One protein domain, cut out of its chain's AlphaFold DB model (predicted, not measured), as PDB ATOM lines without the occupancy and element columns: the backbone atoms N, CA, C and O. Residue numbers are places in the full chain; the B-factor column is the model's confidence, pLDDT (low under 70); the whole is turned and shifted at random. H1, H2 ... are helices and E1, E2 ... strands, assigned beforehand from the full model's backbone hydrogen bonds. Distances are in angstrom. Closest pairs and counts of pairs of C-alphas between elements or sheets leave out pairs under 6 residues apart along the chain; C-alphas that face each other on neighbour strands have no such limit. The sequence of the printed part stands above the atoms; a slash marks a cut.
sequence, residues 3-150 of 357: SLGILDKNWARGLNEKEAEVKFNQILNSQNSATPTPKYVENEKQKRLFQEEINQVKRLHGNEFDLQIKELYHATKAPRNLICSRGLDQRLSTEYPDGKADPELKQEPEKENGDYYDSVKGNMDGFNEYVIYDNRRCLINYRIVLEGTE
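This is residues 3 to 150 of the 357 residues of the protein "Hypothetical protein" of Sepia pharaonis (UniProt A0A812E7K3). A small, strongly twisted sheet of four strands has the short helix H3 over one face, while the long helix H2 reaches away past one end and H1 lies off the other end. The hairpin E4 and E5 stands apart from this sheet, reached by a long unnamed stretch. The 148 printed residues hold E1 H1 E2 H2 E3 H3 E4 E5 E6 in that order, with under half of them in named elements; the class is mixed, helices and strands. The mixed sheet runs E2 E6 E1 E3. The whole is only just compact, close to loose, with a radius of gyration of the C-alphas of 17.2 A and spans of 53 by 36 by 28 A.

E1, residues 3 to 8, is parallel to E3, residues 70 to 76, at 26 degrees, with N 5 and O 72 2.9 A apart. On its other side E1 is parallel to E6, residues 138 to 145, with N 4 and O 139 at 2.8 A. E6 bends by 57 degrees at residue 141. H1, residues 17 to 29, is not on the sheet. E2, residues 37 to 40, is antiparallel to E6, with N 39 and O 143 at 2.8 A. H2, residues 44 to 61, only grazes the sheet; its closest C-alpha pair with E6 is Phe 50 and Leu 139, 6.4 A. H3, residues 80 to 86, is on the sheet at a height of 8.6 A. E4, residues 120 to 124, and E5, residues 127 to 131, form an antiparallel hairpin, with N 122 and O 129 at 2.8 A. In H1, H2 and H3 every O i to N i+4 pair is within hydrogen-bond range.

E1 begins at C-alpha 3 (265.753, 305.973, 390.699). H1 is 18.0 A long, H2 25.8 A, E3 18.8 A and E6 19.8 A, ending at C-alpha 145 (262.657, 322.760, 392.248).

The C-alphas farthest apart, of Asn 32 and Asn 113, are 55.0 A apart. The printed part has no cut. The link H3 to E4 is long, 33 residues. The mean pLDDT of the printed part is 76.8; 52 residues are under 70, among them 3 to 15 and 91 to 105.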
ATOM      1  N   SER A   3     265.230 304.766 390.047       50.88
ATOM      2  CA  SER A   3     265.753 305.973 390.699       50.88
ATOM      3  C   SER A   3     264.927 307.167 390.213       50.88
ATOM      4  O   SER A   3     264.669 307.265 389.015       50.88
ATOM      5  N   LEU A   4     264.470 308.049 391.105       60.66
ATOM      6  CA  LEU A   4     263.563 309.141 390.746       60.66
ATOM      7  C   LEU A   4     264.107 310.543 391.004       60.66
ATOM      8  O   LEU A   4     264.647 310.835 392.075       60.66
ATOM      9  N   GLY A   5     263.844 311.422 390.033       51.41
ATOM     10  CA  GLY A   5     263.806 312.873 390.192       51.41
ATOM     11  C   GLY A   5     262.367 313.367 390.382       51.41
ATOM     12  O   GLY A   5     261.501 313.075 389.560       51.41
ATOM     13  N   ILE A   6     262.082 314.122 391.443       62.28
ATOM     14  CA  ILE A   6     260.743 314.694 391.670       62.28
ATOM     15  C   ILE A   6     260.645 316.084 391.045       62.28
ATOM     16  O   ILE A   6     261.490 316.928 391.329       62.28
ATOM     17  N   LEU A   7     259.600 316.333 390.253       56.78
ATOM     18  CA  LEU A   7     259.255 317.662 389.734       56.78
ATOM     19  C   LEU A   7     258.013 318.190 390.462       56.78
ATOM     20  O   LEU A   7     257.006 317.485 390.562       56.78
ATOM     21  N   ASP A   8     258.073 319.428 390.951       53.47
ATOM     22  CA  ASP A   8     256.893 320.104 391.508       53.47
ATOM     23  C   ASP A   8     255.828 320.312 390.417       53.47
ATOM     24  O   ASP A   8     256.186 320.467 389.259       53.47
ATOM     25  N   LYS A   9     254.526 320.275 390.716       53.19
ATOM     26  CA  LYS A   9     253.452 320.234 389.701       53.19
ATOM     27  C   LYS A   9     252.900 321.602 389.298       53.19
ATOM     28  O   LYS A   9     252.140 321.677 388.329       53.19
ATOM     29  N   ASN A  10     253.264 322.679 389.993       55.12
ATOM     30  CA  ASN A  10     252.681 323.998 389.729       55.12
ATOM     31  C   ASN A  10     253.007 324.550 388.323       55.12
ATOM     32  O   ASN A  10     252.212 325.303 387.765       55.12
ATOM     33  N   TRP A  11     254.096 324.116 387.678       58.94
ATOM     34  CA  TRP A  11     254.474 324.610 386.343       58.94
ATOM     35  C   TRP A  11     253.634 324.045 385.186       58.94
ATOM     36  O   TRP A  11     253.524 324.708 384.148       58.94
ATOM     37  N   ALA A  12     253.051 322.851 385.350       55.34
ATOM     38  CA  ALA A  12     252.328 322.127 384.297       55.34
ATOM     39  C   ALA A  12     250.796 322.252 384.403       55.34
ATOM     40  O   ALA A  12     250.057 321.660 383.616       55.34
ATOM     41  N   ARG A  13     250.290 323.003 385.387       53.22
ATOM     42  CA  ARG A  13     248.850 323.124 385.637       53.22
ATOM     43  C   ARG A  13     248.160 323.850 384.474       53.22
ATOM     44  O   ARG A  13     248.520 324.975 384.153       53.22
ATOM     45  N   GLY A  14     247.157 323.205 383.872       60.28
ATOM     46  CA  GLY A  14     246.369 323.766 382.765       60.28
ATOM     47  C   GLY A  14     247.022 323.672 381.383       60.28
ATOM     48  O   GLY A  14     246.442 324.173 380.427       60.28
ATOM     49  N   LEU A  15     248.190 323.033 381.274       58.78
ATOM     50  CA  LEU A  15     248.846 322.779 379.996       58.78
ATOM     51  C   LEU A  15     248.423 321.417 379.457       58.78
ATOM     52  O   LEU A  15     248.354 320.443 380.210       58.78
ATOM     53  N   ASN A  16     248.179 321.340 378.152       72.25
ATOM     54  CA  ASN A  16     248.137 320.050 377.476       72.25
ATOM     55  C   ASN A  16     249.558 319.478 377.316       72.25
ATOM     56  O   ASN A  16     250.565 320.134 377.575       72.25
ATOM     57  N   GLU A  17     249.644 318.220 376.908       50.09
ATOM     58  CA  GLU A  17     250.892 317.460 376.851       50.09
ATOM     59  C   GLU A  17     252.002 318.127 376.019       50.09
ATOM     60  O   GLU A  17     253.133 318.269 376.490       50.09
ATOM     61  N   LYS A  18     251.672 318.604 374.810       61.19
ATOM     62  CA  LYS A  18     252.629 319.308 373.942       61.19
ATOM     63  C   LYS A  18     253.091 320.616 374.565       61.19
ATOM     64  O   LYS A  18     254.261 320.969 374.454       61.19
ATOM     65  N   GLU A  19     252.197 321.328 375.239       70.50
ATOM     66  CA  GLU A  19     252.538 322.559 375.949       70.50
ATOM     67  C   GLU A  19     253.449 322.288 377.149       70.50
ATOM     68  O   GLU A  19     254.402 323.033 377.361       70.50
ATOM     69  N   ALA A  20     253.215 321.209 377.902       63.12
ATOM     70  CA  ALA A  20     254.075 320.812 379.011       63.12
ATOM     71  C   ALA A  20     255.475 320.404 378.523       63.12
ATOM     72  O   ALA A  20     256.471 320.800 379.122       63.12
ATOM     73  N   GLU A  21     255.579 319.668 377.414       60.56
ATOM     74  CA  GLU A  21     256.869 319.300 376.821       60.56
ATOM     75  C   GLU A  21     257.626 320.511 376.270       60.56
ATOM     76  O   GLU A  21     258.805 320.693 376.575       60.56
ATOM     77  N   VAL A  22     256.949 321.363 375.497       72.50
ATOM     78  CA  VAL A  22     257.539 322.598 374.973       72.50
ATOM     79  C   VAL A  22     257.997 323.482 376.125       72.50
ATOM     80  O   VAL A  22     259.122 323.968 376.089       72.50
ATOM     81  N   LYS A  23     257.192 323.628 377.183       70.50
ATOM     82  CA  LYS A  23     257.547 324.429 378.357       70.50
ATOM     83  C   LYS A  23     258.692 323.813 379.160       70.50
ATOM     84  O   LYS A  23     259.578 324.543 379.575       70.50
ATOM     85  N   PHE A  24     258.732 322.492 379.343       68.69
ATOM     86  CA  PHE A  24     259.839 321.810 380.023       68.69
ATOM     87  C   PHE A  24     261.157 321.960 379.256       68.69
ATOM     88  O   PHE A  24     262.177 322.330 379.832       68.69
ATOM     89  N   ASN A  25     261.129 321.750 377.938       69.62
ATOM     90  CA  ASN A  25     262.295 321.957 377.085       69.62
ATOM     91  C   ASN A  25     262.684 323.439 377.010       69.62
ATOM     92  O   ASN A  25     263.866 323.753 376.962       69.62
ATOM     93  N   GLN A  26     261.721 324.363 377.037       72.31
ATOM     94  CA  GLN A  26     261.994 325.796 377.155       72.31
ATOM     95  C   GLN A  26     262.664 326.130 378.486       72.31
ATOM     96  O   GLN A  26     263.632 326.870 378.462       72.31
ATOM     97  N   ILE A  27     262.215 325.555 379.606       68.81
ATOM     98  CA  ILE A  27     262.830 325.730 380.931       68.81
ATOM     99  C   ILE A  27     264.264 325.184 380.946       68.81
ATOM    100  O   ILE A  27     265.165 325.833 381.466       68.81
ATOM    101  N   LEU A  28     264.501 324.018 380.341       66.00
ATOM    102  CA  LEU A  28     265.850 323.453 380.224       66.00
ATOM    103  C   LEU A  28     266.767 324.285 379.313       66.00
ATOM    104  O   LEU A  28     267.963 324.383 379.578       66.00
ATOM    105  N   ASN A  29     266.221 324.871 378.244       68.56
ATOM    106  CA  ASN A  29     266.992 325.590 377.227       68.56
ATOM    107  C   ASN A  29     267.067 327.110 377.460       68.56
ATOM    108  O   ASN A  29     267.870 327.785 376.811       68.56
ATOM    109  N   SER A  30     266.249 327.682 378.348       66.69
ATOM    110  CA  SER A  30     266.274 329.107 378.668       66.69
ATOM    111  C   SER A  30     267.502 329.417 379.517       66.69
ATOM    112  O   SER A  30     267.477 329.324 380.738       66.69
ATOM    113  N   GLN A  31     268.589 329.823 378.862       50.19
ATOM    114  CA  GLN A  31     269.876 330.136 379.494       50.19
ATOM    115  C   GLN A  31     269.860 331.344 380.457       50.19
ATOM    116  O   GLN A  31     270.897 331.653 381.034       50.19
ATOM    117  N   ASN A  32     268.726 332.034 380.648       58.44
ATOM    118  CA  ASN A  32     268.689 333.358 381.289       58.44
ATOM    119  C   ASN A  32     267.793 333.512 382.527       58.44
ATOM    120  O   ASN A  32     267.713 334.613 383.064       58.44
ATOM    121  N   SER A  33     267.162 332.462 383.042       55.62
ATOM    122  CA  SER A  33     266.603 332.532 384.396       55.62
ATOM    123  C   SER A  33     266.465 331.129 384.955       55.62
ATOM    124  O   SER A  33     265.705 330.341 384.400       55.62
ATOM    125  N   ALA A  34     267.179 330.860 386.045       63.12
ATOM    126  CA  ALA A  34     266.977 329.702 386.905       63.12
ATOM    127  C   ALA A  34     267.250 328.325 386.288       63.12
ATOM    128  O   ALA A  34     266.334 327.606 385.887       63.12
ATOM    129  N   THR A  35     268.507 327.886 386.283       67.31
ATOM    130  CA  THR A  35     268.788 326.455 386.102       67.31
ATOM    131  C   THR A  35     268.084 325.655 387.205       67.31
ATOM    132  O   THR A  35     268.336 325.929 388.383       67.31
ATOM    133  N   PRO A  36     267.245 324.655 386.864       74.25
ATOM    134  CA  PRO A  36     266.650 323.761 387.848       74.25
ATOM    135  C   PRO A  36     267.757 323.192 388.727       74.25
ATOM    136  O   PRO A  36     268.671 322.540 388.222       74.25
ATOM    137  N   THR A  37     267.702 323.457 390.029       77.56
ATOM    138  CA  THR A  37     268.740 322.979 390.945       77.56
ATOM    139  C   THR A  37     268.275 321.660 391.556       77.56
ATOM    140  O   THR A  37     267.378 321.673 392.409       77.56
ATOM    141  N   PRO A  38     268.830 320.506 391.135       83.75
ATOM    142  CA  PRO A  38     268.531 319.240 391.780       83.75
ATOM    143  C   PRO A  38     269.087 319.264 393.207       83.75
ATOM    144  O   PRO A  38     270.288 319.404 393.430       83.75
ATOM    145  N   LYS A  39     268.204 319.114 394.189       87.06
ATOM    146  CA  LYS A  39     268.553 318.919 395.594       87.06
ATOM    147  C   LYS A  39     268.584 317.424 395.879       87.06
ATOM    148  O   LYS A  39     267.591 316.736 395.649       87.06
ATOM    149  N   TYR A  40     269.719 316.929 396.360       89.81
ATOM    150  CA  TYR A  40     269.840 315.535 396.782       89.81
ATOM    151  C   TYR A  40     268.923 315.263 397.982       89.81
ATOM    152  O   TYR A  40     268.816 316.098 398.881       89.81
ATOM    153  N   VAL A  41     268.250 314.113 397.981       91.19
ATOM    154  CA  VAL A  41     267.379 313.683 399.082       91.19
ATOM    155  C   VAL A  41     268.109 312.623 399.899       91.19
ATOM    156  O   VAL A  41     268.311 311.500 399.446       91.19
ATOM    157  N   GLU A  42     268.489 312.974 401.124       92.19
ATOM    158  CA  GLU A  42     269.153 312.047 402.038       92.19
ATOM    159  C   GLU A  42     268.111 311.264 402.851       92.19
ATOM    160  O   GLU A  42     267.578 311.735 403.855       92.19
ATOM    161  N   ASN A  43     267.789 310.051 402.395       93.12
ATOM    162  CA  ASN A  43     266.938 309.108 403.121       93.12
ATOM    163  C   ASN A  43     267.624 307.740 403.226       93.12
ATOM    164  O   ASN A  43     267.370 306.820 402.445       93.12
ATOM    165  N   GLU A  44     268.488 307.599 404.231       95.12
ATOM    166  CA  GLU A  44     269.270 306.378 404.462       95.12
ATOM    167  C   GLU A  44     268.394 305.140 404.705       95.12
ATOM    168  O   GLU A  44     268.735 304.032 404.286       95.12
ATOM    169  N   LYS A  45     267.208 305.313 405.305       94.62
ATOM    170  CA  LYS A  45     266.260 304.209 405.497       94.62
ATOM    171  C   LYS A  45     265.752 303.681 404.154       94.62
ATOM    172  O   LYS A  45     265.759 302.470 403.943       94.62
ATOM    173  N   GLN A  46     265.304 304.562 403.262       92.94
ATOM    174  CA  GLN A  46     264.797 304.168 401.945       92.94
ATOM    175  C   GLN A  46     265.914 303.592 401.072       92.94
ATOM    176  O   GLN A  46     265.715 302.571 400.421       92.94
ATOM    177  N   LYS A  47     267.110 304.184 401.125       95.44
ATOM    178  CA  LYS A  47     268.304 303.680 400.438       95.44
ATOM    179  C   LYS A  47     268.668 302.262 400.878       95.44
ATOM    180  O   LYS A  47     268.931 301.413 400.029       95.44
ATOM    181  N   ARG A  48     268.617 301.974 402.185       96.56
ATOM    182  CA  ARG A  48     268.827 300.619 402.713       96.56
ATOM    183  C   ARG A  48     267.781 299.636 402.189       96.56
ATOM    184  O   ARG A  48     268.159 298.586 401.685       96.56
ATOM    185  N   LEU A  49     266.495 299.990 402.256       95.00
ATOM    186  CA  LEU A  49     265.404 299.142 401.750       95.00
ATOM    187  C   LEU A  49     265.533 298.871 400.243       95.00
ATOM    188  O   LEU A  49     265.331 297.746 399.798       95.00
ATOM    189  N   PHE A  50     265.922 299.883 399.469       95.94
ATOM    190  CA  PHE A  50     266.184 299.749 398.039       95.94
ATOM    191  C   PHE A  50     267.365 298.810 397.764       95.94
ATOM    192  O   PHE A  50     267.292 297.954 396.887       95.94
ATOM    193  N   GLN A  51     268.444 298.904 398.543       96.38
ATOM    194  CA  GLN A  51     269.589 298.005 398.403       96.38
ATOM    195  C   GLN A  51     269.259 296.561 398.810       96.38
ATOM    196  O   GLN A  51     269.731 295.617 398.173       96.38
ATOM    197  N   GLU A  52     268.451 296.376 399.856       96.62
ATOM    198  CA  GLU A  52     267.936 295.066 400.265       96.62
ATOM    199  C   GLU A  52     267.114 294.420 399.143       96.62
ATOM    200  O   GLU A  52     267.339 293.249 398.834       96.62
ATOM    201  N   GLU A  53     266.251 295.193 398.475       95.75
ATOM    202  CA  GLU A  53     265.469 294.740 397.320       95.75
ATOM    203  C   GLU A  53     266.370 294.376 396.127       95.75
ATOM    204  O   GLU A  53     266.224 293.292 395.566       95.75
ATOM    205  N   ILE A  54     267.386 295.191 395.794       95.06
ATOM    206  CA  ILE A  54     268.390 294.838 394.764       95.06
ATOM    207  C   ILE A  54     269.016 293.474 395.069       95.06
ATOM    208  O   ILE A  54     269.136 292.615 394.193       95.06
ATOM    209  N   ASN A  55     269.437 293.275 396.318       95.38
ATOM    210  CA  ASN A  55     270.091 292.044 396.744       95.38
ATOM    211  C   ASN A  55     269.119 290.856 396.725       95.38
ATOM    212  O   ASN A  55     269.522 289.732 396.429       95.38
ATOM    213  N   GLN A  56     267.844 291.075 397.042       94.62
ATOM    214  CA  GLN A  56     266.804 290.057 396.945       94.62
ATOM    215  C   GLN A  56     266.574 289.631 395.492       94.62
ATOM    216  O   GLN A  56     266.663 288.439 395.208       94.62
ATOM    217  N   VAL A  57     266.379 290.577 394.572       90.62
ATOM    218  CA  VAL A  57     266.158 290.280 393.146       90.62
ATOM    219  C   VAL A  57     267.366 289.552 392.543       90.62
ATOM    220  O   VAL A  57     267.203 288.534 391.872       90.62
ATOM    221  N   LYS A  58     268.597 289.977 392.865       93.25
ATOM    222  CA  LYS A  58     269.819 289.269 392.437       93.25
ATOM    223  C   LYS A  58     269.918 287.845 392.985       93.25
ATOM    224  O   LYS A  58     270.388 286.957 392.284       93.25
ATOM    225  N   ARG A  59     269.469 287.595 394.221       93.62
ATOM    226  CA  ARG A  59     269.437 286.233 394.785       93.62
ATOM    227  C   ARG A  59     268.421 285.339 394.079       93.62
ATOM    228  O   ARG A  59     268.714 284.166 393.888       93.62
ATOM    229  N   LEU A  60     267.265 285.883 393.700       91.31
ATOM    230  CA  LEU A  60     266.207 285.130 393.018       91.31
ATOM    231  C   LEU A  60     266.586 284.768 391.575       91.31
ATOM    232  O   LEU A  60     266.325 283.651 391.143       91.31
ATOM    233  N   HIS A  61     267.234 285.681 390.848       90.88
ATOM    234  CA  HIS A  61     267.580 285.473 389.437       90.88
ATOM    235  C   HIS A  61     269.021 284.993 389.191       90.88
ATOM    236  O   HIS A  61     269.358 284.619 388.069       90.88
ATOM    237  N   GLY A  62     269.864 284.973 390.227       92.88
ATOM    238  CA  GLY A  62     271.279 284.619 390.140       92.88
ATOM    239  C   GLY A  62     272.193 285.825 389.897       92.88
ATOM    240  O   GLY A  62     271.778 286.882 389.427       92.88
ATOM    241  N   ASN A  63     273.482 285.663 390.212       89.25
ATOM    242  CA  ASN A  63     274.470 286.751 390.147       89.25
ATOM    243  C   ASN A  63     274.747 287.261 388.723       89.25
ATOM    244  O   ASN A  63     275.254 288.370 388.572       89.25
ATOM    245  N   GLU A  64     274.435 286.464 387.701       91.62
ATOM    246  CA  GLU A  64     274.579 286.840 386.288       91.62
ATOM    247  C   GLU A  64     273.398 287.679 385.775       91.62
ATOM    248  O   GLU A  64     273.450 288.202 384.664       91.62
ATOM    249  N   PHE A  65     272.332 287.830 386.569       91.31
ATOM    250  CA  PHE A  65     271.174 288.624 386.183       91.31
ATOM    251  C   PHE A  65     271.507 290.120 386.168       91.31
ATOM    252  O   PHE A  65     271.766 290.737 387.210       91.31
ATOM    253  N   ASP A  66     271.454 290.712 384.976       92.50
ATOM    254  CA  ASP A  66     271.617 292.150 384.782       92.50
ATOM    255  C   ASP A  66     270.339 292.896 385.193       92.50
ATOM    256  O   ASP A  66     269.405 293.105 384.411       92.50
ATOM    257  N   LEU A  67     270.276 293.260 386.473       91.00
ATOM    258  CA  LEU A  67     269.166 294.026 387.019       91.00
ATOM    259  C   LEU A  67     269.149 295.439 386.424       91.00
ATOM    260  O   LEU A  67     269.947 296.299 386.796       91.00
ATOM    261  N   GLN A  68     268.152 295.712 385.586       91.69
ATOM    262  CA  GLN A  68     267.955 297.044 385.024       91.69
ATOM    263  C   GLN A  68     267.460 298.033 386.090       91.69
ATOM    264  O   GLN A  68     266.333 297.942 386.601       91.69
ATOM    265  N   ILE A  69     268.299 299.023 386.387       91.44
ATOM    266  CA  ILE A  69     267.951 300.197 387.189       91.44
ATOM    267  C   ILE A  69     267.802 301.387 386.239       91.44
ATOM    268  O   ILE A  69     268.705 301.664 385.454       91.44
ATOM    269  N   LYS A  70     266.655 302.072 386.278       88.38
ATOM    270  CA  LYS A  70     266.361 303.217 385.401       88.38
ATOM    271  C   LYS A  70     266.165 304.487 386.207       88.38
ATOM    272  O   LYS A  70     265.553 304.445 387.268       88.38
ATOM    273  N   GLU A  71     266.634 305.607 385.678       86.88
ATOM    274  CA  GLU A  71     266.324 306.928 386.218       86.88
ATOM    275  C   GLU A  71     265.075 307.478 385.532       86.88
ATOM    276  O   GLU A  71     265.020 307.543 384.301       86.88
ATOM    277  N   LEU A  72     264.059 307.823 386.319       87.25
ATOM    278  CA  LEU A  72     262.792 308.367 385.838       87.25
ATOM    279  C   LEU A  72     262.425 309.649 386.598       87.25
ATOM    280  O   LEU A  72     263.004 309.980 387.632       87.25
ATOM    281  N   TYR A  73     261.424 310.367 386.099       86.25
ATOM    282  CA  TYR A  73     260.854 311.534 386.780       86.25
ATOM    283  C   TYR A  73     259.490 311.227 387.359       86.25
ATOM    284  O   TYR A  73     258.719 310.545 386.699       86.25
ATOM    285  N   HIS A  74     259.169 311.784 388.527       85.88
ATOM    286  CA  HIS A  74     257.846 311.694 389.136       85.88
ATOM    287  C   HIS A  74     257.318 313.074 389.525       85.88
ATOM    288  O   HIS A  74     257.883 313.757 390.378       85.88
ATOM    289  N   ALA A  75     256.212 313.483 388.907       85.31
ATOM    290  CA  ALA A  75     255.555 314.747 389.213       85.31
ATOM    291  C   ALA A  75     254.447 314.548 390.257       85.31
ATOM    292  O   ALA A  75     253.473 313.828 390.012       85.31
ATOM    293  N   THR A  76     254.550 315.225 391.400       80.25
ATOM    294  CA  THR A  76     253.643 315.018 392.540       80.25
ATOM    295  C   THR A  76     253.075 316.322 393.088       80.25
ATOM    296  O   THR A  76     253.705 317.369 392.993       80.25
ATOM    297  N   LYS A  77     251.861 316.242 393.648       79.50
ATOM    298  CA  LYS A  77     251.258 317.304 394.474       79.50
ATOM    299  C   LYS A  77     251.376 317.004 395.970       79.50
ATOM    300  O   LYS A  77     250.960 317.824 396.780       79.50
ATOM    301  N   ALA A  78     251.823 315.803 396.345       77.81
ATOM    302  CA  ALA A  78     251.832 315.420 397.748       77.81
ATOM    303  C   ALA A  78     252.916 316.203 398.509       77.81
ATOM    304  O   ALA A  78     253.925 316.583 397.906       77.81
ATOM    305  N   PRO A  79     252.746 316.401 399.830       81.25
ATOM    306  CA  PRO A  79     253.715 317.123 400.638       81.25
ATOM    307  C   PRO A  79     255.120 316.542 400.481       81.25
ATOM    308  O   PRO A  79     255.345 315.339 400.655       81.25
ATOM    309  N   ARG A  80     256.079 317.418 400.179       84.00
ATOM    310  CA  ARG A  80     257.470 317.056 399.864       84.00
ATOM    311  C   ARG A  80     258.095 316.229 400.983       84.00
ATOM    312  O   ARG A  80     258.670 315.173 400.733       84.00
ATOM    313  N   ASN A  81     257.896 316.666 402.224       82.56
ATOM    314  CA  ASN A  81     258.416 316.007 403.421       82.56
ATOM    315  C   ASN A  81     257.882 314.577 403.578       82.56
ATOM    316  O   ASN A  81     258.604 313.693 404.041       82.56
ATOM    317  N   LEU A  82     256.642 314.318 403.155       84.94
ATOM    318  CA  LEU A  82     256.048 312.987 403.220       84.94
ATOM    319  C   LEU A  82     256.712 312.044 402.214       84.94
ATOM    320  O   LEU A  82     257.143 310.960 402.597       84.94
ATOM    321  N   ILE A  83     256.841 312.476 400.958       87.69
ATOM    322  CA  ILE A  83     257.445 311.662 399.898       87.69
ATOM    323  C   ILE A  83     258.936 311.437 400.164       87.69
ATOM    324  O   ILE A  83     259.408 310.306 400.097       87.69
ATOM    325  N   CYS A  84     259.679 312.481 400.541       87.56
ATOM    326  CA  CYS A  84     261.108 312.355 400.822       87.56
ATOM    327  C   CYS A  84     261.403 311.459 402.031       87.56
ATOM    328  O   CYS A  84     262.442 310.813 402.046       87.56
ATOM    329  N   SER A  85     260.519 311.397 403.038       86.19
ATOM    330  CA  SER A  85     260.737 310.574 404.240       86.19
ATOM    331  C   SER A  85     260.190 309.150 404.123       86.19
ATOM    332  O   SER A  85     260.791 308.214 404.658       86.19
ATOM    333  N   ARG A  86     259.053 308.961 403.439       87.25
ATOM    334  CA  ARG A  86     258.366 307.662 403.344       87.25
ATOM    335  C   ARG A  86     258.541 306.958 402.005       87.25
ATOM    336  O   ARG A  86     258.231 305.773 401.942       87.25
ATOM    337  N   GLY A  87     259.042 307.631 400.978       89.12
ATOM    338  CA  GLY A  87     259.082 307.116 399.614       89.12
ATOM    339  C   GLY A  87     257.771 307.342 398.855       89.12
ATOM    340  O   GLY A  87     256.912 308.121 399.277       89.12
ATOM    341  N   LEU A  88     257.620 306.657 397.720       87.25
ATOM    342  CA  LEU A  88     256.383 306.676 396.945       87.25
ATOM    343  C   LEU A  88     255.453 305.570 397.433       87.25
ATOM    344  O   LEU A  88     255.768 304.388 397.336       87.25
ATOM    345  N   ASP A  89     254.290 305.958 397.942       79.38
ATOM    346  CA  ASP A  89     253.267 305.020 398.389       79.38
ATOM    347  C   ASP A  89     252.104 305.039 397.399       79.38
ATOM    348  O   ASP A  89     251.403 306.044 397.270       79.38
ATOM    349  N   GLN A  90     251.890 303.920 396.704       77.75
ATOM    350  CA  GLN A  90     250.799 303.778 395.743       77.75
ATOM    351  C   GLN A  90     249.433 304.052 396.380       77.75
ATOM    352  O   GLN A  90     248.547 304.580 395.715       77.75
ATOM    353  N   ARG A  91     249.264 303.780 397.681       67.94
ATOM    354  CA  ARG A  91     248.005 304.034 398.399       67.94
ATOM    355  C   ARG A  91     247.669 305.523 398.488       67.94
ATOM    356  O   ARG A  91     246.533 305.870 398.791       67.94
ATOM    357  N   LEU A  92     248.649 306.396 398.247       61.03
ATOM    358  CA  LEU A  92     248.463 307.845 398.185       61.03
ATOM    359  C   LEU A  92     248.116 308.334 396.769       61.03
ATOM    360  O   LEU A  92     247.731 309.491 396.612       61.03
ATOM    361  N   SER A  93     248.224 307.480 395.745       63.47
ATOM    362  CA  SER A  93     247.798 307.785 394.378       63.47
ATOM    363  C   SER A  93     246.313 307.466 394.231       63.47
ATOM    364  O   SER A  93     245.922 306.304 394.191       63.47
ATOM    365  N   THR A  94     245.466 308.495 394.196       48.72
ATOM    366  CA  THR A  94     244.004 308.322 394.230       48.72
ATOM    367  C   THR A  94     243.379 308.065 392.859       48.72
ATOM    368  O   THR A  94     242.225 307.654 392.809       48.72
ATOM    369  N   GLU A  95     244.100 308.273 391.751       53.97
ATOM    370  CA  GLU A  95     243.509 308.187 390.412       53.97
ATOM    371  C   GLU A  95     244.494 307.715 389.335       53.97
ATOM    372  O   GLU A  95     245.658 308.118 389.310       53.97
ATOM    373  N   TYR A  96     243.976 306.901 388.412       51.06
ATOM    374  CA  TYR A  96     244.565 306.651 387.100       51.06
ATOM    375  C   TYR A  96     243.683 307.342 386.044       51.06
ATOM    376  O   TYR A  96     242.466 307.165 386.081       51.06
ATOM    377  N   PRO A  97     244.248 308.138 385.126       41.34
ATOM    378  CA  PRO A  97     243.494 308.745 384.030       41.34
ATOM    379  C   PRO A  97     243.139 307.741 382.920       41.34
ATOM    380  O   PRO A  97     243.713 306.653 382.830       41.34
ATOM    381  N   ASP A  98     242.194 308.125 382.055       38.75
ATOM    382  CA  ASP A  98     241.737 307.302 380.929       38.75
ATOM    383  C   ASP A  98     242.853 307.089 379.891       38.75
ATOM    384  O   ASP A  98     243.431 308.037 379.369       38.75
ATOM    385  N   GLY A  99     243.145 305.813 379.607       48.75
ATOM    386  CA  GLY A  99     244.343 305.354 378.877       48.75
ATOM    387  C   GLY A  99     244.806 303.939 379.265       48.75
ATOM    388  O   GLY A  99     245.589 303.321 378.548       48.75
ATOM    389  N   LYS A 100     244.181 303.393 380.324       54.38
ATOM    390  CA  LYS A 100     244.154 301.994 380.802       54.38
ATOM    391  C   LYS A 100     245.357 301.540 381.636       54.38
ATOM    392  O   LYS A 100     246.194 300.767 381.182       54.38
ATOM    393  N   ALA A 101     245.321 301.899 382.918       52.69
ATOM    394  CA  ALA A 101     245.704 300.967 383.977       52.69
ATOM    395  C   ALA A 101     244.447 300.192 384.398       52.69
ATOM    396  O   ALA A 101     243.379 300.787 384.537       52.69
ATOM    397  N   ASP A 102     244.555 298.878 384.549       61.16
ATOM    398  CA  ASP A 102     243.477 298.064 385.100       61.16
ATOM    399  C   ASP A 102     243.313 298.420 386.592       61.16
ATOM    400  O   ASP A 102     244.230 298.157 387.371       61.16
ATOM    401  N   PRO A 103     242.203 299.054 387.018       62.31
ATOM    402  CA  PRO A 103     242.009 299.436 388.418       62.31
ATOM    403  C   PRO A 103     241.895 298.218 389.346       62.31
ATOM    404  O   PRO A 103     242.014 298.359 390.565       62.31
ATOM    405  N   GLU A 104     241.664 297.023 388.794       69.75
ATOM    406  CA  GLU A 104     241.678 295.770 389.544       69.75
ATOM    407  C   GLU A 104     243.103 295.258 389.790       69.75
ATOM    408  O   GLU A 104     243.323 294.455 390.703       69.75
ATOM    409  N   LEU A 105     244.087 295.763 389.039       68.56
ATOM    410  CA  LEU A 105     245.483 295.383 389.162       68.56
ATOM    411  C   LEU A 105     246.089 296.038 390.409       68.56
ATOM    412  O   LEU A 105     246.601 297.153 390.394       68.56
ATOM    413  N   LYS A 106     245.995 295.323 391.532       76.75
ATOM    414  CA  LYS A 106     246.545 295.735 392.836       76.75
ATOM    415  C   LYS A 106     248.015 295.353 393.030       76.75
ATOM    416  O   LYS A 106     248.613 295.763 394.019       76.75
ATOM    417  N   GLN A 107     248.556 294.544 392.127       80.25
ATOM    418  CA  GLN A 107     249.911 293.997 392.160       80.25
ATOM    419  C   GLN A 107     250.397 293.739 390.733       80.25
ATOM    420  O   GLN A 107     249.600 293.762 389.796       80.25
ATOM    421  N   GLU A 108     251.687 293.467 390.551       81.50
ATOM    422  CA  GLU A 108     252.211 293.071 389.249       81.50
ATOM    423  C   GLU A 108     251.509 291.802 388.718       81.50
ATOM    424  O   GLU A 108     251.090 290.950 389.502       81.50
ATOM    425  N   PRO A 109     251.345 291.652 387.392       82.25
ATOM    426  CA  PRO A 109     250.775 290.441 386.817       82.25
ATOM    427  C   PRO A 109     251.682 289.226 387.060       82.25
ATOM    428  O   PRO A 109     252.905 289.347 387.189       82.25
ATOM    429  N   GLU A 110     251.065 288.049 387.112       87.06
ATOM    430  CA  GLU A 110     251.751 286.761 387.227       87.06
ATOM    431  C   GLU A 110     252.286 286.326 385.849       87.06
ATOM    432  O   GLU A 110     251.646 286.526 384.814       87.06
ATOM    433  N   LYS A 111     253.493 285.766 385.825       83.62
ATOM    434  CA  LYS A 111     254.134 285.122 384.675       83.62
ATOM    435  C   LYS A 111     253.609 283.693 384.541       83.62
ATOM    436  O   LYS A 111     253.090 283.107 385.483       83.62
ATOM    437  N   GLU A 112     253.851 283.076 383.388       88.06
ATOM    438  CA  GLU A 112     253.439 281.687 383.119       88.06
ATOM    439  C   GLU A 112     254.027 280.656 384.100       88.06
ATOM    440  O   GLU A 112     253.464 279.578 384.274       88.06
ATOM    441  N   ASN A 113     255.154 280.968 384.744       87.31
ATOM    442  CA  ASN A 113     255.822 280.090 385.704       87.31
ATOM    443  C   ASN A 113     255.351 280.276 387.160       87.31
ATOM    444  O   ASN A 113     255.898 279.619 388.044       87.31
ATOM    445  N   GLY A 114     254.379 281.157 387.411       87.56
ATOM    446  CA  GLY A 114     253.876 281.476 388.751       87.56
ATOM    447  C   GLY A 114     254.649 282.574 389.493       87.56
ATOM    448  O   GLY A 114     254.285 282.940 390.609       87.56
ATOM    449  N   ASP A 115     255.710 283.125 388.895       86.12
ATOM    450  CA  ASP A 115     256.411 284.288 389.449       86.12
ATOM    451  C   ASP A 115     255.741 285.588 389.006       86.12
ATOM    452  O   ASP A 115     255.157 285.663 387.934       86.12
ATOM    453  N   TYR A 116     255.901 286.674 389.750       85.56
ATOM    454  CA  TYR A 116     255.387 287.982 389.334       85.56
ATOM    455  C   TYR A 116     256.408 288.764 388.495       85.56
ATOM    456  O   TYR A 116     257.624 288.532 388.557       85.56
ATOM    457  N   TYR A 117     255.928 289.689 387.664       84.88
ATOM    458  CA  TYR A 117     256.792 290.698 387.040       84.88
ATOM    459  C   TYR A 117     257.297 291.720 388.075       84.88
ATOM    460  O   TYR A 117     256.709 291.898 389.137       84.88
ATOM    461  N   ASP A 118     258.395 292.416 387.762       78.31
ATOM    462  CA  ASP A 118     258.970 293.425 388.671       78.31
ATOM    463  C   ASP A 118     258.331 294.814 388.529       78.31
ATOM    464  O   ASP A 118     258.454 295.674 389.401       78.31
ATOM    465  N   SER A 119     257.728 295.079 387.372       82.06
ATOM    466  CA  SER A 119     257.021 296.322 387.068       82.06
ATOM    467  C   SER A 119     256.137 296.117 385.846       82.06
ATOM    468  O   SER A 119     256.398 295.234 385.023       82.06
ATOM    469  N   VAL A 120     255.126 296.967 385.698       80.12
ATOM    470  CA  VAL A 120     254.289 297.002 384.497       80.12
ATOM    471  C   VAL A 120     254.726 298.179 383.647       80.12
ATOM    472  O   VAL A 120     254.717 299.320 384.107       80.12
ATOM    473  N   LYS A 121     255.123 297.907 382.404       77.06
ATOM    474  CA  LYS A 121     255.441 298.954 381.437       77.06
ATOM    475  C   LYS A 121     254.168 299.360 380.697       77.06
ATOM    476  O   LYS A 121     253.594 298.545 379.978       77.06
ATOM    477  N   GLY A 122     253.762 300.611 380.860       69.12
ATOM    478  CA  GLY A 122     252.711 301.244 380.074       69.12
ATOM    479  C   GLY A 122     253.274 301.910 378.819       69.12
ATOM    480  O   GLY A 122     254.456 302.260 378.754       69.12
ATOM    481  N   ASN A 123     252.416 302.082 377.817       64.19
ATOM    482  CA  ASN A 123     252.676 302.951 376.676       64.19
ATOM    483  C   ASN A 123     251.456 303.848 376.457       64.19
ATOM    484  O   ASN A 123     250.653 303.589 375.559       64.19
ATOM    485  N   MET A 124     251.279 304.837 377.334       55.84
ATOM    486  CA  MET A 124     250.306 305.901 377.100       55.84
ATOM    487  C   MET A 124     250.929 306.891 376.114       55.84
ATOM    488  O   MET A 124     252.043 307.369 376.330       55.84
ATOM    489  N   ASP A 125     250.250 307.118 374.992       58.16
ATOM    490  CA  ASP A 125     250.567 308.173 374.020       58.16
ATOM    491  C   ASP A 125     252.013 308.195 373.476       58.16
ATOM    492  O   ASP A 125     252.521 309.220 373.029       58.16
ATOM    493  N   GLY A 126     252.681 307.035 373.435       67.25
ATOM    494  CA  GLY A 126     254.036 306.894 372.888       67.25
ATOM    495  C   GLY A 126     255.162 307.047 373.915       67.25
ATOM    496  O   GLY A 126     256.336 306.947 373.545       67.25
ATOM    497  N   PHE A 127     254.836 307.244 375.195       60.59
ATOM    498  CA  PHE A 127     255.811 307.352 376.277       60.59
ATOM    499  C   PHE A 127     255.936 306.051 377.068       60.59
ATOM    500  O   PHE A 127     254.968 305.353 377.353       60.59
ATOM    501  N   ASN A 128     257.171 305.723 377.457       71.44
ATOM    502  CA  ASN A 128     257.441 304.559 378.295       71.44
ATOM    503  C   ASN A 128     257.125 304.888 379.759       71.44
ATOM    504  O   ASN A 128     257.974 305.448 380.454       71.44
ATOM    505  N   GLU A 129     255.951 304.487 380.225       76.50
ATOM    506  CA  GLU A 129     255.567 304.598 381.629       76.50
ATOM    507  C   GLU A 129     255.871 303.306 382.384       76.50
ATOM    508  O   GLU A 129     255.894 302.217 381.808       76.50
ATOM    509  N   TYR A 130     256.109 303.424 383.688       81.06
ATOM    510  CA  TYR A 130     256.366 302.280 384.555       81.06
ATOM    511  C   TYR A 130     255.506 302.390 385.808       81.06
ATOM    512  O   TYR A 130     255.557 303.394 386.512       81.06
ATOM    513  N   VAL A 131     254.743 301.345 386.105       82.69
ATOM    514  CA  VAL A 131     254.005 301.219 387.362       82.69
ATOM    515  C   VAL A 131     254.785 300.290 388.281       82.69
ATOM    516  O   VAL A 131     255.150 299.177 387.891       82.69
ATOM    517  N   ILE A 132     255.053 300.778 389.490       84.44
ATOM    518  CA  ILE A 132     255.709 300.041 390.568       84.44
ATOM    519  C   ILE A 132     254.728 299.957 391.732       84.44
ATOM    520  O   ILE A 132     254.214 300.990 392.162       84.44
ATOM    521  N   TYR A 133     254.513 298.750 392.249       84.38
ATOM    522  CA  TYR A 133     253.589 298.508 393.358       84.38
ATOM    523  C   TYR A 133     254.312 298.467 394.714       84.38
ATOM    524  O   TYR A 133     253.748 298.868 395.732       84.38
ATOM    525  N   ASP A 134     255.589 298.067 394.739       87.44
ATOM    526  CA  ASP A 134     256.411 298.082 395.953       87.44
ATOM    527  C   ASP A 134     257.283 299.347 396.058       87.44
ATOM    528  O   ASP A 134     258.168 299.608 395.240       87.44
ATOM    529  N   ASN A 135     257.094 300.109 397.136       88.94
ATOM    530  CA  ASN A 135     257.885 301.297 397.462       88.94
ATOM    531  C   ASN A 135     259.396 301.001 397.586       88.94
ATOM    532  O   ASN A 135     260.226 301.855 397.285       88.94
ATOM    533  N   ARG A 136     259.794 299.778 397.964       93.88
ATOM    534  CA  ARG A 136     261.210 299.371 398.051       93.88
ATOM    535  C   ARG A 136     261.903 299.344 396.692       93.88
ATOM    536  O   ARG A 136     263.121 299.462 396.628       93.88
ATOM    537  N   ARG A 137     261.150 299.229 395.596       92.88
ATOM    538  CA  ARG A 137     261.683 299.217 394.222       92.88
ATOM    539  C   ARG A 137     261.952 300.616 393.670       92.88
ATOM    540  O   ARG A 137     262.403 300.740 392.524       92.88
ATOM    541  N   CYS A 138     261.702 301.649 394.476       93.94
ATOM    542  CA  CYS A 138     261.858 303.044 394.120       93.94
ATOM    543  C   CYS A 138     262.725 303.803 395.136       93.94
ATOM    544  O   CYS A 138     262.417 303.843 396.327       93.94
ATOM    545  N   LEU A 139     263.763 304.488 394.655       94.88
ATOM    546  CA  LEU A 139     264.568 305.411 395.455       94.88
ATOM    547  C   LEU A 139     264.436 306.829 394.911       94.88
ATOM    548  O   LEU A 139     264.650 307.069 393.726       94.88
ATOM    549  N   ILE A 140     264.105 307.780 395.779       94.31
ATOM    550  CA  ILE A 140     264.089 309.200 395.421       94.31
ATOM    551  C   ILE A 140     265.495 309.740 395.647       94.31
ATOM    552  O   ILE A 140     265.920 309.878 396.790       94.31
ATOM    553  N   ASN A 141     266.213 310.029 394.565       90.50
ATOM    554  CA  ASN A 141     267.583 310.539 394.647       90.50
ATOM    555  C   ASN A 141     267.618 312.064 394.637       90.50
ATOM    556  O   ASN A 141     268.391 312.678 395.373       90.50
ATOM    557  N   TYR A 142     266.768 312.680 393.814       90.31
ATOM    558  CA  TYR A 142     266.782 314.120 393.611       90.31
ATOM    559  C   TYR A 142     265.382 314.711 393.689       90.31
ATOM    560  O   TYR A 142     264.396 314.150 393.209       90.31
ATOM    561  N   ARG A 143     265.316 315.916 394.237       88.44
ATOM    562  CA  ARG A 143     264.181 316.822 394.131       88.44
ATOM    563  C   ARG A 143     264.586 317.973 393.230       88.44
ATOM    564  O   ARG A 143     265.572 318.648 393.497       88.44
ATOM    565  N   ILE A 144     263.800 318.235 392.201       86.38
ATOM    566  CA  ILE A 144     264.024 319.337 391.275       86.38
ATOM    567  C   ILE A 144     262.991 320.413 391.587       86.38
ATOM    568  O   ILE A 144     261.786 320.198 391.454       86.38
ATOM    569  N   VAL A 145     263.479 321.566 392.037       81.81
ATOM    570  CA  VAL A 145     262.657 322.760 392.248       81.81
ATOM    571  C   VAL A 145     262.872 323.681 391.061       81.81
ATOM    572  O   VAL A 145     264.012 323.975 390.704       81.81
ATOM    573  N   LEU A 146     261.776 324.103 390.444       78.88
ATOM    574  CA  LEU A 146     261.798 325.113 389.397       78.88
ATOM    575  C   LEU A 146     261.628 326.476 390.077       78.88
ATOM    576  O   LEU A 146     260.646 326.681 390.794       78.88
ATOM    577  N   GLU A 147     262.595 327.380 389.913       70.06
ATOM    578  CA  GLU A 147     262.502 328.721 390.510       70.06
ATOM    579  C   GLU A 147     261.278 329.471 389.952       70.06
ATOM    580  O   GLU A 147     260.855 329.249 388.815       70.06
ATOM    581  N   GLY A 148     260.674 330.336 390.773       69.38
ATOM    582  CA  GLY A 148     259.419 331.032 390.456       69.38
ATOM    583  C   GLY A 148     258.149 330.295 390.900       69.38
ATOM    584  O   GLY A 148     257.050 330.821 390.749       69.38
ATOM    585  N   THR A 149     258.288 329.104 391.487       62.31
ATOM    586  CA  THR A 149     257.259 328.511 392.352       62.31
ATOM    587  C   THR A 149     257.660 328.788 393.797       62.31
ATOM    588  O   THR A 149     258.350 327.992 394.431       62.31
ATOM    589  N   GLU A 150     257.350 329.994 394.280       53.50
ATOM    590  CA  GLU A 150     257.575 330.397 395.673       53.50
ATOM    591  C   GLU A 150     256.662 329.570 396.592       53.50
ATOM    592  O   GLU A 150     255.602 330.005 397.015       53.50
TER     593      GLU A 150